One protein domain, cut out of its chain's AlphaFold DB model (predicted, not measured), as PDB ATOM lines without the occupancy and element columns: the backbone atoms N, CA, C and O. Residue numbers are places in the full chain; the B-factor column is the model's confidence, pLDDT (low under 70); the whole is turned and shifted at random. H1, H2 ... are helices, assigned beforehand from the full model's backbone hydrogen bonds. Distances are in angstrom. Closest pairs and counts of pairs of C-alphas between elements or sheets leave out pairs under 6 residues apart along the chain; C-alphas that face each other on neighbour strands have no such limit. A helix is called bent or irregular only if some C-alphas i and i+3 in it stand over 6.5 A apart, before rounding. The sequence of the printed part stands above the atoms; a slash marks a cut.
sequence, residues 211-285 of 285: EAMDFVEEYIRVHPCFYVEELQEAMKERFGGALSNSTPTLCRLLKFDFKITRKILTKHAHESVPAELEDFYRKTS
ATOM      1  N   GLU A 211     -16.240 -36.829  61.728       83.12
ATOM      2  CA  GLU A 211     -16.968 -37.593  60.717       83.12
ATOM      3  C   GLU A 211     -16.201 -37.700  59.387       83.12
ATOM      4  O   GLU A 211     -16.275 -38.717  58.698       83.12
ATOM      5  N   ALA A 212     -15.453 -36.657  59.013       84.19
ATOM      6  CA  ALA A 212     -14.614 -36.670  57.819       84.19
ATOM      7  C   ALA A 212     -13.321 -37.466  58.037       84.19
ATOM      8  O   ALA A 212     -12.817 -38.057  57.087       84.19
ATOM      9  N   MET A 213     -12.797 -37.505  59.266       86.00
ATOM     10  CA  MET A 213     -11.652 -38.350  59.616       86.00
ATOM     11  C   MET A 213     -12.024 -39.825  59.568       86.00
ATOM     12  O   MET A 213     -11.357 -40.580  58.863       86.00
ATOM     13  N   ASP A 214     -13.133 -40.198  60.206       87.75
ATOM     14  CA  ASP A 214     -13.649 -41.569  60.205       87.75
ATOM     15  C   ASP A 214     -13.926 -42.048  58.776       87.75
ATOM     16  O   ASP A 214     -13.622 -43.182  58.408       87.75
ATOM     17  N   PHE A 215     -14.459 -41.164  57.924       90.25
ATOM     18  CA  PHE A 215     -14.659 -41.481  56.516       90.25
ATOM     19  C   PHE A 215     -13.350 -41.738  55.771       90.25
ATOM     20  O   PHE A 215     -13.272 -42.692  55.002       90.25
ATOM     21  N   VAL A 216     -12.342 -40.881  55.955       88.06
ATOM     22  CA  VAL A 216     -11.049 -41.037  55.279       88.06
ATOM     23  C   VAL A 216     -10.375 -42.329  55.737       88.06
ATOM     24  O   VAL A 216      -9.903 -43.086  54.891       88.06
ATOM     25  N   GLU A 217     -10.392 -42.624  57.039       88.31
ATOM     26  CA  GLU A 217      -9.856 -43.870  57.599       88.31
ATOM     27  C   GLU A 217     -10.524 -45.104  56.987       88.31
ATOM     28  O   GLU A 217      -9.847 -46.009  56.492       88.31
ATOM     29  N   GLU A 218     -11.855 -45.107  56.948       91.12
ATOM     30  CA  GLU A 218     -12.634 -46.183  56.346       91.12
ATOM     31  C   GLU A 218     -12.361 -46.306  54.841       91.12
ATOM     32  O   GLU A 218     -12.192 -47.412  54.325       91.12
ATOM     33  N   TYR A 219     -12.253 -45.182  54.130       90.19
ATOM     34  CA  TYR A 219     -11.958 -45.171  52.702       90.19
ATOM     35  C   TYR A 219     -10.593 -45.797  52.406       90.19
ATOM     36  O   TYR A 219     -10.503 -46.633  51.514       90.19
ATOM     37  N   ILE A 220      -9.558 -45.447  53.177       88.50
ATOM     38  CA  ILE A 220      -8.211 -46.028  53.068       88.50
ATOM     39  C   ILE A 220      -8.235 -47.533  53.364       88.50
ATOM     40  O   ILE A 220      -7.515 -48.307  52.735       88.50
ATOM     41  N   ARG A 221      -9.041 -47.955  54.343       85.38
ATOM     42  CA  ARG A 221      -9.166 -49.365  54.729       85.38
ATOM     43  C   ARG A 221      -9.796 -50.204  53.619       85.38
ATOM     44  O   ARG A 221      -9.367 -51.334  53.400       85.38
ATOM     45  N   VAL A 222     -10.812 -49.665  52.945       86.50
ATOM     46  CA  VAL A 222     -11.513 -50.335  51.837       86.50
ATOM     47  C   VAL A 222     -10.715 -50.248  50.532       86.50
ATOM     48  O   VAL A 222     -10.683 -51.213  49.773       86.50
ATOM     49  N   HIS A 223     -10.031 -49.127  50.299       83.31
ATOM     50  CA  HIS A 223      -9.235 -48.854  49.104       83.31
ATOM     51  C   HIS A 223      -7.772 -48.650  49.518       83.31
ATOM     52  O   HIS A 223      -7.332 -47.517  49.706       83.31
ATOM     53  N   PRO A 224      -6.986 -49.727  49.685       75.06
ATOM     54  CA  PRO A 224      -5.577 -49.611  50.064       75.06
ATOM     55  C   PRO A 224      -4.729 -48.912  48.989       75.06
ATOM     56  O   PRO A 224      -3.673 -48.357  49.312       75.06
ATOM     57  N   CYS A 225      -5.212 -48.904  47.743       77.88
ATOM     58  CA  CYS A 225      -4.635 -48.240  46.579       77.88
ATOM     59  C   CYS A 225      -5.680 -47.291  46.002       77.88
ATOM     60  O   CYS A 225      -6.739 -47.741  45.578       77.88
ATOM     61  N   PHE A 226      -5.389 -45.996  46.007       82.62
ATOM     62  CA  PHE A 226      -6.281 -44.968  45.481       82.62
ATOM     63  C   PHE A 226      -5.459 -43.769  45.015       82.62
ATOM     64  O   PHE A 226      -4.356 -43.514  45.517       82.62
ATOM     65  N   TYR A 227      -6.010 -43.015  44.074       81.81
ATOM     66  CA  TYR A 227      -5.490 -41.712  43.687       81.81
ATOM     67  C   TYR A 227      -6.021 -40.632  44.635       81.81
ATOM     68  O   TYR A 227      -7.144 -40.702  45.133       81.81
ATOM     69  N   VAL A 228      -5.224 -39.593  44.904       82.69
ATOM     70  CA  VAL A 228      -5.643 -38.507  45.815       82.69
ATOM     71  C   VAL A 228      -6.882 -37.793  45.268       82.69
ATOM     72  O   VAL A 228      -7.722 -37.327  46.034       82.69
ATOM     73  N   GLU A 229      -7.008 -37.753  43.947       83.56
ATOM     74  CA  GLU A 229      -8.144 -37.247  43.194       83.56
ATOM     75  C   GLU A 229      -9.427 -38.046  43.479       83.56
ATOM     76  O   GLU A 229     -10.472 -37.441  43.699       83.56
ATOM     77  N   GLU A 230      -9.344 -39.378  43.576       86.44
ATOM     78  CA  GLU A 230     -10.487 -40.248  43.903       86.44
ATOM     79  C   GLU A 230     -10.959 -40.021  45.339       86.44
ATOM     80  O   GLU A 230     -12.152 -39.846  45.590       86.44
ATOM     81  N   LEU A 231     -10.019 -39.928  46.288       88.12
ATOM     82  CA  LEU A 231     -10.344 -39.564  47.668       88.12
ATOM     83  C   LEU A 231     -10.975 -38.167  47.728       88.12
ATOM     84  O   LEU A 231     -11.924 -37.935  48.478       88.12
ATOM     85  N   GLN A 232     -10.468 -37.224  46.932       88.06
ATOM     86  CA  GLN A 232     -11.013 -35.877  46.868       88.06
ATOM     87  C   GLN A 232     -12.453 -35.870  46.340       88.06
ATOM     88  O   GLN A 232     -13.292 -35.167  46.904       88.06
ATOM     89  N   GLU A 233     -12.753 -36.624  45.282       86.12
ATOM     90  CA  GLU A 233     -14.113 -36.770  44.753       86.12
ATOM     91  C   GLU A 233     -15.044 -37.449  45.756       86.12
ATOM     92  O   GLU A 233     -16.111 -36.907  46.043       86.12
ATOM     93  N   ALA A 234     -14.608 -38.538  46.391       88.19
ATOM     94  CA  ALA A 234     -15.391 -39.241  47.405       88.19
ATOM     95  C   ALA A 234     -15.708 -38.343  48.618       88.19
ATOM     96  O   ALA A 234     -16.813 -38.356  49.164       88.19
ATOM     97  N   MET A 235     -14.760 -37.489  49.022       87.81
ATOM     98  CA  MET A 235     -14.997 -36.484  50.059       87.81
ATOM     99  C   MET A 235     -15.961 -35.381  49.604       87.81
ATOM    100  O   MET A 235     -16.764 -34.919  50.416       87.81
ATOM    101  N   LYS A 236     -15.907 -34.950  48.334       87.31
ATOM    102  CA  LYS A 236     -16.864 -33.979  47.769       87.31
ATOM    103  C   LYS A 236     -18.272 -34.550  47.695       87.31
ATOM    104  O   LYS A 236     -19.220 -33.827  47.974       87.31
ATOM    105  N   GLU A 237     -18.410 -35.817  47.330       87.50
ATOM    106  CA  GLU A 237     -19.704 -36.490  47.259       87.50
ATOM    107  C   GLU A 237     -20.348 -36.583  48.648       87.50
ATOM    108  O   GLU A 237     -21.525 -36.268  48.815       87.50
ATOM    109  N   ARG A 238     -19.559 -36.939  49.670       84.25
ATOM    110  CA  ARG A 238     -20.079 -37.192  51.019       84.25
ATOM    111  C   ARG A 238     -20.284 -35.942  51.876       84.25
ATOM    112  O   ARG A 238     -21.224 -35.902  52.665       84.25
ATOM    113  N   PHE A 239     -19.424 -34.932  51.746       83.75
ATOM    114  CA  PHE A 239     -19.458 -33.716  52.579       83.75
ATOM    115  C   PHE A 239     -19.712 -32.430  51.778       83.75
ATOM    116  O   PHE A 239     -19.682 -31.327  52.332       83.75
ATOM    117  N   GLY A 240     -19.957 -32.544  50.472       78.50
ATOM    118  CA  GLY A 240     -20.075 -31.401  49.575       78.50
ATOM    119  C   GLY A 240     -18.755 -30.641  49.390       78.50
ATOM    120  O   GLY A 240     -17.674 -31.061  49.802       78.50
ATOM    121  N   GLY A 241     -18.844 -29.452  48.788       70.81
ATOM    122  CA  GLY A 241     -17.718 -28.518  48.648       70.81
ATOM    123  C   GLY A 241     -17.367 -27.736  49.922       70.81
ATOM    124  O   GLY A 241     -16.578 -26.799  49.854       70.81
ATOM    125  N   ALA A 242     -17.970 -28.070  51.069       65.94
ATOM    126  CA  ALA A 242     -17.817 -27.325  52.320       65.94
ATOM    127  C   ALA A 242     -16.458 -27.555  53.006       65.94
ATOM    128  O   ALA A 242     -16.013 -26.724  53.798       65.94
ATOM    129  N   LEU A 243     -15.786 -28.669  52.700       71.12
ATOM    130  CA  LEU A 243     -14.471 -28.989  53.246       71.12
ATOM    131  C   LEU A 243     -13.364 -28.506  52.308       71.12
ATOM    132  O   LEU A 243     -13.431 -28.693  51.093       71.12
ATOM    133  N   SER A 244     -12.298 -27.943  52.883       68.25
ATOM    134  CA  SER A 244     -11.078 -27.606  52.147       68.25
ATOM    135  C   SER A 244     -10.331 -28.888  51.753       68.25
ATOM    136  O   SER A 244      -9.331 -29.260  52.361       68.25
ATOM    137  N   ASN A 245     -10.830 -29.592  50.742       76.12
ATOM    138  CA  ASN A 245     -10.297 -30.861  50.242       76.12
ATOM    139  C   ASN A 245      -9.294 -30.665  49.100       76.12
ATOM    140  O   ASN A 245      -9.176 -31.505  48.213       76.12
ATOM    141  N   SER A 246      -8.571 -29.543  49.087       79.69
ATOM    142  CA  SER A 246      -7.515 -29.340  48.098       79.69
ATOM    143  C   SER A 246      -6.455 -30.436  48.224       79.69
ATOM    144  O   SER A 246      -6.128 -30.866  49.334       79.69
ATOM    145  N   THR A 247      -5.871 -30.848  47.098       81.12
ATOM    146  CA  THR A 247      -4.822 -31.878  47.037       81.12
ATOM    147  C   THR A 247      -3.713 -31.664  48.078       81.12
ATOM    148  O   THR A 247      -3.374 -32.611  48.783       81.12
ATOM    149  N   PRO A 248      -3.184 -30.438  48.304       80.25
ATOM    150  CA  PRO A 248      -2.171 -30.217  49.338       80.25
ATOM    151  C   PRO A 248      -2.679 -30.468  50.763       80.25
ATOM    152  O   PRO A 248      -1.902 -30.890  51.617       80.25
ATOM    153  N   THR A 249      -3.958 -30.199  51.038       83.00
ATOM    154  CA  THR A 249      -4.575 -30.433  52.351       83.00
ATOM    155  C   THR A 249      -4.750 -31.922  52.603       83.00
ATOM    156  O   THR A 249      -4.338 -32.399  53.656       83.00
ATOM    157  N   LEU A 250      -5.255 -32.670  51.617       83.50
ATOM    158  CA  LEU A 250      -5.384 -34.126  51.712       83.50
ATOM    159  C   LEU A 250      -4.021 -34.811  51.822       83.50
ATOM    160  O   LEU A 250      -3.832 -35.669  52.672       83.50
ATOM    161  N   CYS A 251      -3.021 -34.376  51.055       82.12
ATOM    162  CA  CYS A 251      -1.665 -34.916  51.173       82.12
ATOM    163  C   CYS A 251      -1.048 -34.669  52.558       82.12
ATOM    164  O   CYS A 251      -0.316 -35.520  53.066       82.12
ATOM    165  N   ARG A 252      -1.320 -33.515  53.184       83.25
ATOM    166  CA  ARG A 252      -0.893 -33.249  54.567       83.25
ATOM    167  C   ARG A 252      -1.643 -34.138  55.547       83.25
ATOM    168  O   ARG A 252      -0.989 -34.776  56.359       83.25
ATOM    169  N   LEU A 253      -2.962 -34.222  55.420       83.94
ATOM    170  CA  LEU A 253      -3.815 -35.069  56.245       83.94
ATOM    171  C   LEU A 253      -3.337 -36.528  56.230       83.94
ATOM    172  O   LEU A 253      -3.038 -37.112  57.269       83.94
ATOM    173  N   LEU A 254      -3.176 -37.097  55.035       84.62
ATOM    174  CA  LEU A 254      -2.704 -38.467  54.851       84.62
ATOM    175  C   LEU A 254      -1.330 -38.675  55.496       84.62
ATOM    176  O   LEU A 254      -1.108 -39.668  56.182       84.62
ATOM    177  N   LYS A 255      -0.407 -37.722  55.319       83.75
ATOM    178  CA  LYS A 255       0.968 -37.846  55.811       83.75
ATOM    179  C   LYS A 255       1.103 -37.636  57.320       83.75
ATOM    180  O   LYS A 255       1.896 -38.337  57.946       83.75
ATOM    181  N   PHE A 256       0.421 -36.643  57.880       81.19
ATOM    182  CA  PHE A 256       0.614 -36.206  59.262       81.19
ATOM    183  C   PHE A 256      -0.386 -36.852  60.215       81.19
ATOM    184  O   PHE A 256       0.037 -37.368  61.248       81.19
ATOM    185  N   ASP A 257      -1.667 -36.883  59.847       81.50
ATOM    186  CA  ASP A 257      -2.729 -37.390  60.715       81.50
ATOM    187  C   ASP A 257      -2.865 -38.918  60.574       81.50
ATOM    188  O   ASP A 257      -2.835 -39.633  61.573       81.50
ATOM    189  N   PHE A 258      -2.865 -39.446  59.342       81.75
ATOM    190  CA  PHE A 258      -2.975 -40.897  59.090       81.75
ATOM    191  C   PHE A 258      -1.632 -41.628  58.949       81.75
ATOM    192  O   PHE A 258      -1.597 -42.852  58.830       81.75
ATOM    193  N   LYS A 259      -0.503 -40.903  58.964       82.38
ATOM    194  CA  LYS A 259       0.861 -41.457  58.809       82.38
ATOM    195  C   LYS A 259       1.050 -42.317  57.548       82.38
ATOM    196  O   LYS A 259       1.958 -43.151  57.479       82.38
ATOM    197  N   ILE A 260       0.244 -42.079  56.518       80.00
ATOM    198  CA  ILE A 260       0.342 -42.733  55.218       80.00
ATOM    199  C   ILE A 260       1.483 -42.089  54.453       80.00
ATOM    200  O   ILE A 260       1.422 -40.960  53.965       80.00
ATOM    201  N   THR A 261       2.583 -42.825  54.384       74.25
ATOM    202  CA  THR A 261       3.764 -42.413  53.635       74.25
ATOM    203  C   THR A 261       3.697 -42.947  52.210       74.25
ATOM    204  O   THR A 261       3.069 -43.972  51.946       74.25
ATOM    205  N   ARG A 262       4.437 -42.313  51.290       67.88
ATOM    206  CA  ARG A 262       4.638 -42.818  49.920       67.88
ATOM    207  C   ARG A 262       5.011 -44.304  49.904       67.88
ATOM    208  O   ARG A 262       4.541 -45.031  49.047       67.88
ATOM    209  N   LYS A 263       5.802 -44.766  50.878       69.50
ATOM    210  CA  LYS A 263       6.198 -46.174  51.011       69.50
ATOM    211  C   LYS A 263       5.006 -47.106  51.256       69.50
ATOM    212  O   LYS A 263       5.000 -48.200  50.710       69.50
ATOM    213  N   ILE A 264       4.027 -46.679  52.054       73.06
ATOM    214  CA  ILE A 264       2.811 -47.456  52.335       73.06
ATOM    215  C   ILE A 264       1.941 -47.524  51.079       73.06
ATOM    216  O   ILE A 264       1.580 -48.619  50.671       73.06
ATOM    217  N   LEU A 265       1.717 -46.390  50.405       68.56
ATOM    218  CA  LEU A 265       0.964 -46.355  49.143       68.56
ATOM    219  C   LEU A 265       1.632 -47.200  48.049       68.56
ATOM    220  O   LEU A 265       0.971 -47.978  47.377       68.56
ATOM    221  N   THR A 266       2.956 -47.097  47.894       66.00
ATOM    222  CA  THR A 266       3.708 -47.902  46.922       66.00
ATOM    223  C   THR A 266       3.671 -49.387  47.270       66.00
ATOM    224  O   THR A 266       3.524 -50.209  46.373       66.00
ATOM    225  N   LYS A 267       3.771 -49.746  48.557       73.56
ATOM    226  CA  LYS A 267       3.633 -51.135  49.004       73.56
ATOM    227  C   LYS A 267       2.249 -51.684  48.649       73.56
ATOM    228  O   LYS A 267       2.183 -52.725  48.012       73.56
ATOM    229  N   HIS A 268       1.187 -50.966  49.005       70.56
ATOM    230  CA  HIS A 268      -0.175 -51.384  48.691       70.56
ATOM    231  C   HIS A 268      -0.379 -51.522  47.179       70.56
ATOM    232  O   HIS A 268      -0.879 -52.551  46.741       70.56
ATOM    233  N   ALA A 269       0.088 -50.559  46.373       64.38
ATOM    234  CA  ALA A 269      -0.009 -50.634  44.914       64.38
ATOM    235  C   ALA A 269       0.701 -51.876  44.350       64.38
ATOM    236  O   ALA A 269       0.173 -52.561  43.483       64.38
ATOM    237  N   HIS A 270       1.882 -52.218  44.870       65.38
ATOM    238  CA  HIS A 270       2.562 -53.456  44.482       65.38
ATOM    239  C   HIS A 270       1.809 -54.720  44.915       65.38
ATOM    240  O   HIS A 270       1.875 -55.725  44.213       65.38
ATOM    241  N   GLU A 271       1.121 -54.684  46.054       72.00
ATOM    242  CA  GLU A 271       0.327 -55.803  46.568       72.00
ATOM    243  C   GLU A 271      -1.019 -55.959  45.837       72.00
ATOM    244  O   GLU A 271      -1.525 -57.077  45.765       72.00
ATOM    245  N   SER A 272      -1.577 -54.894  45.247       63.31
ATOM    246  CA  SER A 272      -2.827 -54.950  44.472       63.31
ATOM    247  C   SER A 272      -2.633 -55.335  43.002       63.31
ATOM    248  O   SER A 272      -3.517 -55.968  42.429       63.31
ATOM    249  N   VAL A 273      -1.474 -55.036  42.398       63.31
ATOM    250  CA  VAL A 273      -1.156 -55.382  40.994       63.31
ATOM    251  C   VAL A 273      -1.404 -56.866  40.652       63.31
ATOM    252  O   VAL A 273      -2.000 -57.126  39.606       63.31
ATOM    253  N   PRO A 274      -1.015 -57.857  41.482       61.28
ATOM    254  CA  PRO A 274      -1.323 -59.262  41.214       61.28
ATOM    255  C   PRO A 274      -2.829 -59.559  41.192       61.28
ATOM    256  O   PRO A 274      -3.284 -60.322  40.345       61.28
ATOM    257  N   ALA A 275      -3.605 -58.941  42.087       60.06
ATOM    258  CA  ALA A 275      -5.048 -59.158  42.186       60.06
ATOM    259  C   ALA A 275      -5.810 -58.532  41.005       60.06
ATOM    260  O   ALA A 275      -6.717 -59.152  40.453       60.06
ATOM    261  N   GLU A 276      -5.406 -57.336  40.569       59.59
ATOM    262  CA  GLU A 276      -5.990 -56.661  39.403       59.59
ATOM    263  C   GLU A 276      -5.683 -57.404  38.093       59.59
ATOM    264  O   GLU A 276      -6.555 -57.519  37.228       59.59
ATOM    265  N   LEU A 277      -4.471 -57.956  37.958       59.47
ATOM    266  CA  LEU A 277      -4.098 -58.818  36.833       59.47
ATOM    267  C   LEU A 277      -4.950 -60.087  36.794       59.47
ATOM    268  O   LEU A 277      -5.464 -60.434  35.731       59.47
ATOM    269  N   GLU A 278      -5.143 -60.765  37.928       61.75
ATOM    270  CA  GLU A 278      -6.002 -61.951  37.975       61.75
ATOM    271  C   GLU A 278      -7.452 -61.640  37.599       61.75
ATOM    272  O   GLU A 278      -8.047 -62.382  36.820       61.75
ATOM    273  N   ASP A 279      -8.022 -60.537  38.082       67.75
ATOM    274  CA  ASP A 279      -9.383 -60.137  37.714       67.75
ATOM    275  C   ASP A 279      -9.510 -59.696  36.251       67.75
ATOM    276  O   ASP A 279     -10.544 -59.941  35.622       67.75
ATOM    277  N   PHE A 280      -8.461 -59.102  35.674       58.03
ATOM    278  CA  PHE A 280      -8.393 -58.830  34.240       58.03
ATOM    279  C   PHE A 280      -8.383 -60.128  33.421       58.03
ATOM    280  O   PHE A 280      -9.166 -60.259  32.476       58.03
ATOM    281  N   TYR A 281      -7.565 -61.114  33.804       59.31
ATOM    282  CA  TYR A 281      -7.542 -62.422  33.144       59.31
ATOM    283  C   TYR A 281      -8.876 -63.163  33.290       59.31
ATOM    284  O   TYR A 281      -9.358 -63.737  32.320       59.31
ATOM    285  N   ARG A 282      -9.529 -63.074  34.453       63.94
ATOM    286  CA  ARG A 282     -10.842 -63.689  34.712       63.94
ATOM    287  C   ARG A 282     -11.976 -63.078  33.879       63.94
ATOM    288  O   ARG A 282     -12.948 -63.760  33.587       63.94
ATOM    289  N   LYS A 283     -11.882 -61.788  33.534       69.12
ATOM    290  CA  LYS A 283     -12.859 -61.081  32.682       69.12
ATOM    291  C   LYS A 283     -12.613 -61.265  31.184       69.12
ATOM    292  O   LYS A 283     -13.503 -60.957  30.396       69.12
ATOM    293  N   THR A 284     -11.413 -61.691  30.794       54.19
ATOM    294  CA  THR A 284     -11.015 -61.861  29.385       54.19
ATOM    295  C   THR A 284     -10.972 -63.323  28.928       54.19
ATOM    296  O   THR A 284     -10.807 -63.561  27.732       54.19
ATOM    297  N   SER A 285     -11.166 -64.281  29.843       45.41
ATOM    298  CA  SER A 285     -11.433 -65.705  29.576       45.41
ATOM    299  C   SER A 285     -12.927 -66.008  29.519       45.41
ATOM    300  O   SER A 285     -13.338 -66.763  28.614       45.41
TER     301      SER A 285
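What this domain is: This is residues 211 to 285 of the 285 residues of an uncharacterized protein of Phytophthora palmivora var. palmivora (UniProt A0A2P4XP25). A bent helix, H4, reaches away from a small cluster of three helices, and residues 274 to 285 stick out free; in the cluster H1 and H2 fold back as a hairpin and H3 meets H2. The 75 printed residues hold four named helices, H1 to H4, and no named strand: all helix, loose, radius of gyration of the C-alphas 14.2 A, spans 45 by 26 by 19 A.

How they stand to each other: Start at H4, residues 262 to 284, assigned as one helix by its hydrogen bonds but bent: C-alphas 271 and 274 are 6.6 A apart, and arms H4a, residues 262 to 271, and H4b, residues 274 to 284, stand at a steep tilt of 41 degrees. Both arms are apart from H1, residues 211 to 222, H2, residues 228 to 242, and H3, residues 247 to 256. H1 and H2, a hairpin, touch at a shallow tilt of 28 degrees, opposite ways; their closest C-alphas, of Tyr 219 and Leu 231, are 7.7 A apart. H2 touches H3 with residues 228 to 232 alone, about perpendicular at 76 degrees; the closest C-alphas, of Val 228 and Thr 247, are 6.8 A apart. H2 is irregular, C-alphas 238 and 241 being 9.3 A apart, with 9 of 11 O i to N i+4 pairs within hydrogen-bond range; in H1, H3, H4a and H4b every pair is.

Where its parts are: Find C-alpha 262 at (4.638, -42.818, 49.920); H4a runs 14.1 A and H4b 15.5 A, to C-alpha 284 at (-11.015, -61.861, 29.385). H1 spans 16.5 A, H2 17.8 A and H3 14.1 A.

The domain as a whole: The C-alphas farthest apart, of Ala 242 and Ser 285, are 45.1 A apart. The printed part has no cut, and its three links are tight. Look for pLDDT under 70 in 22 residues, among them 272 to 285.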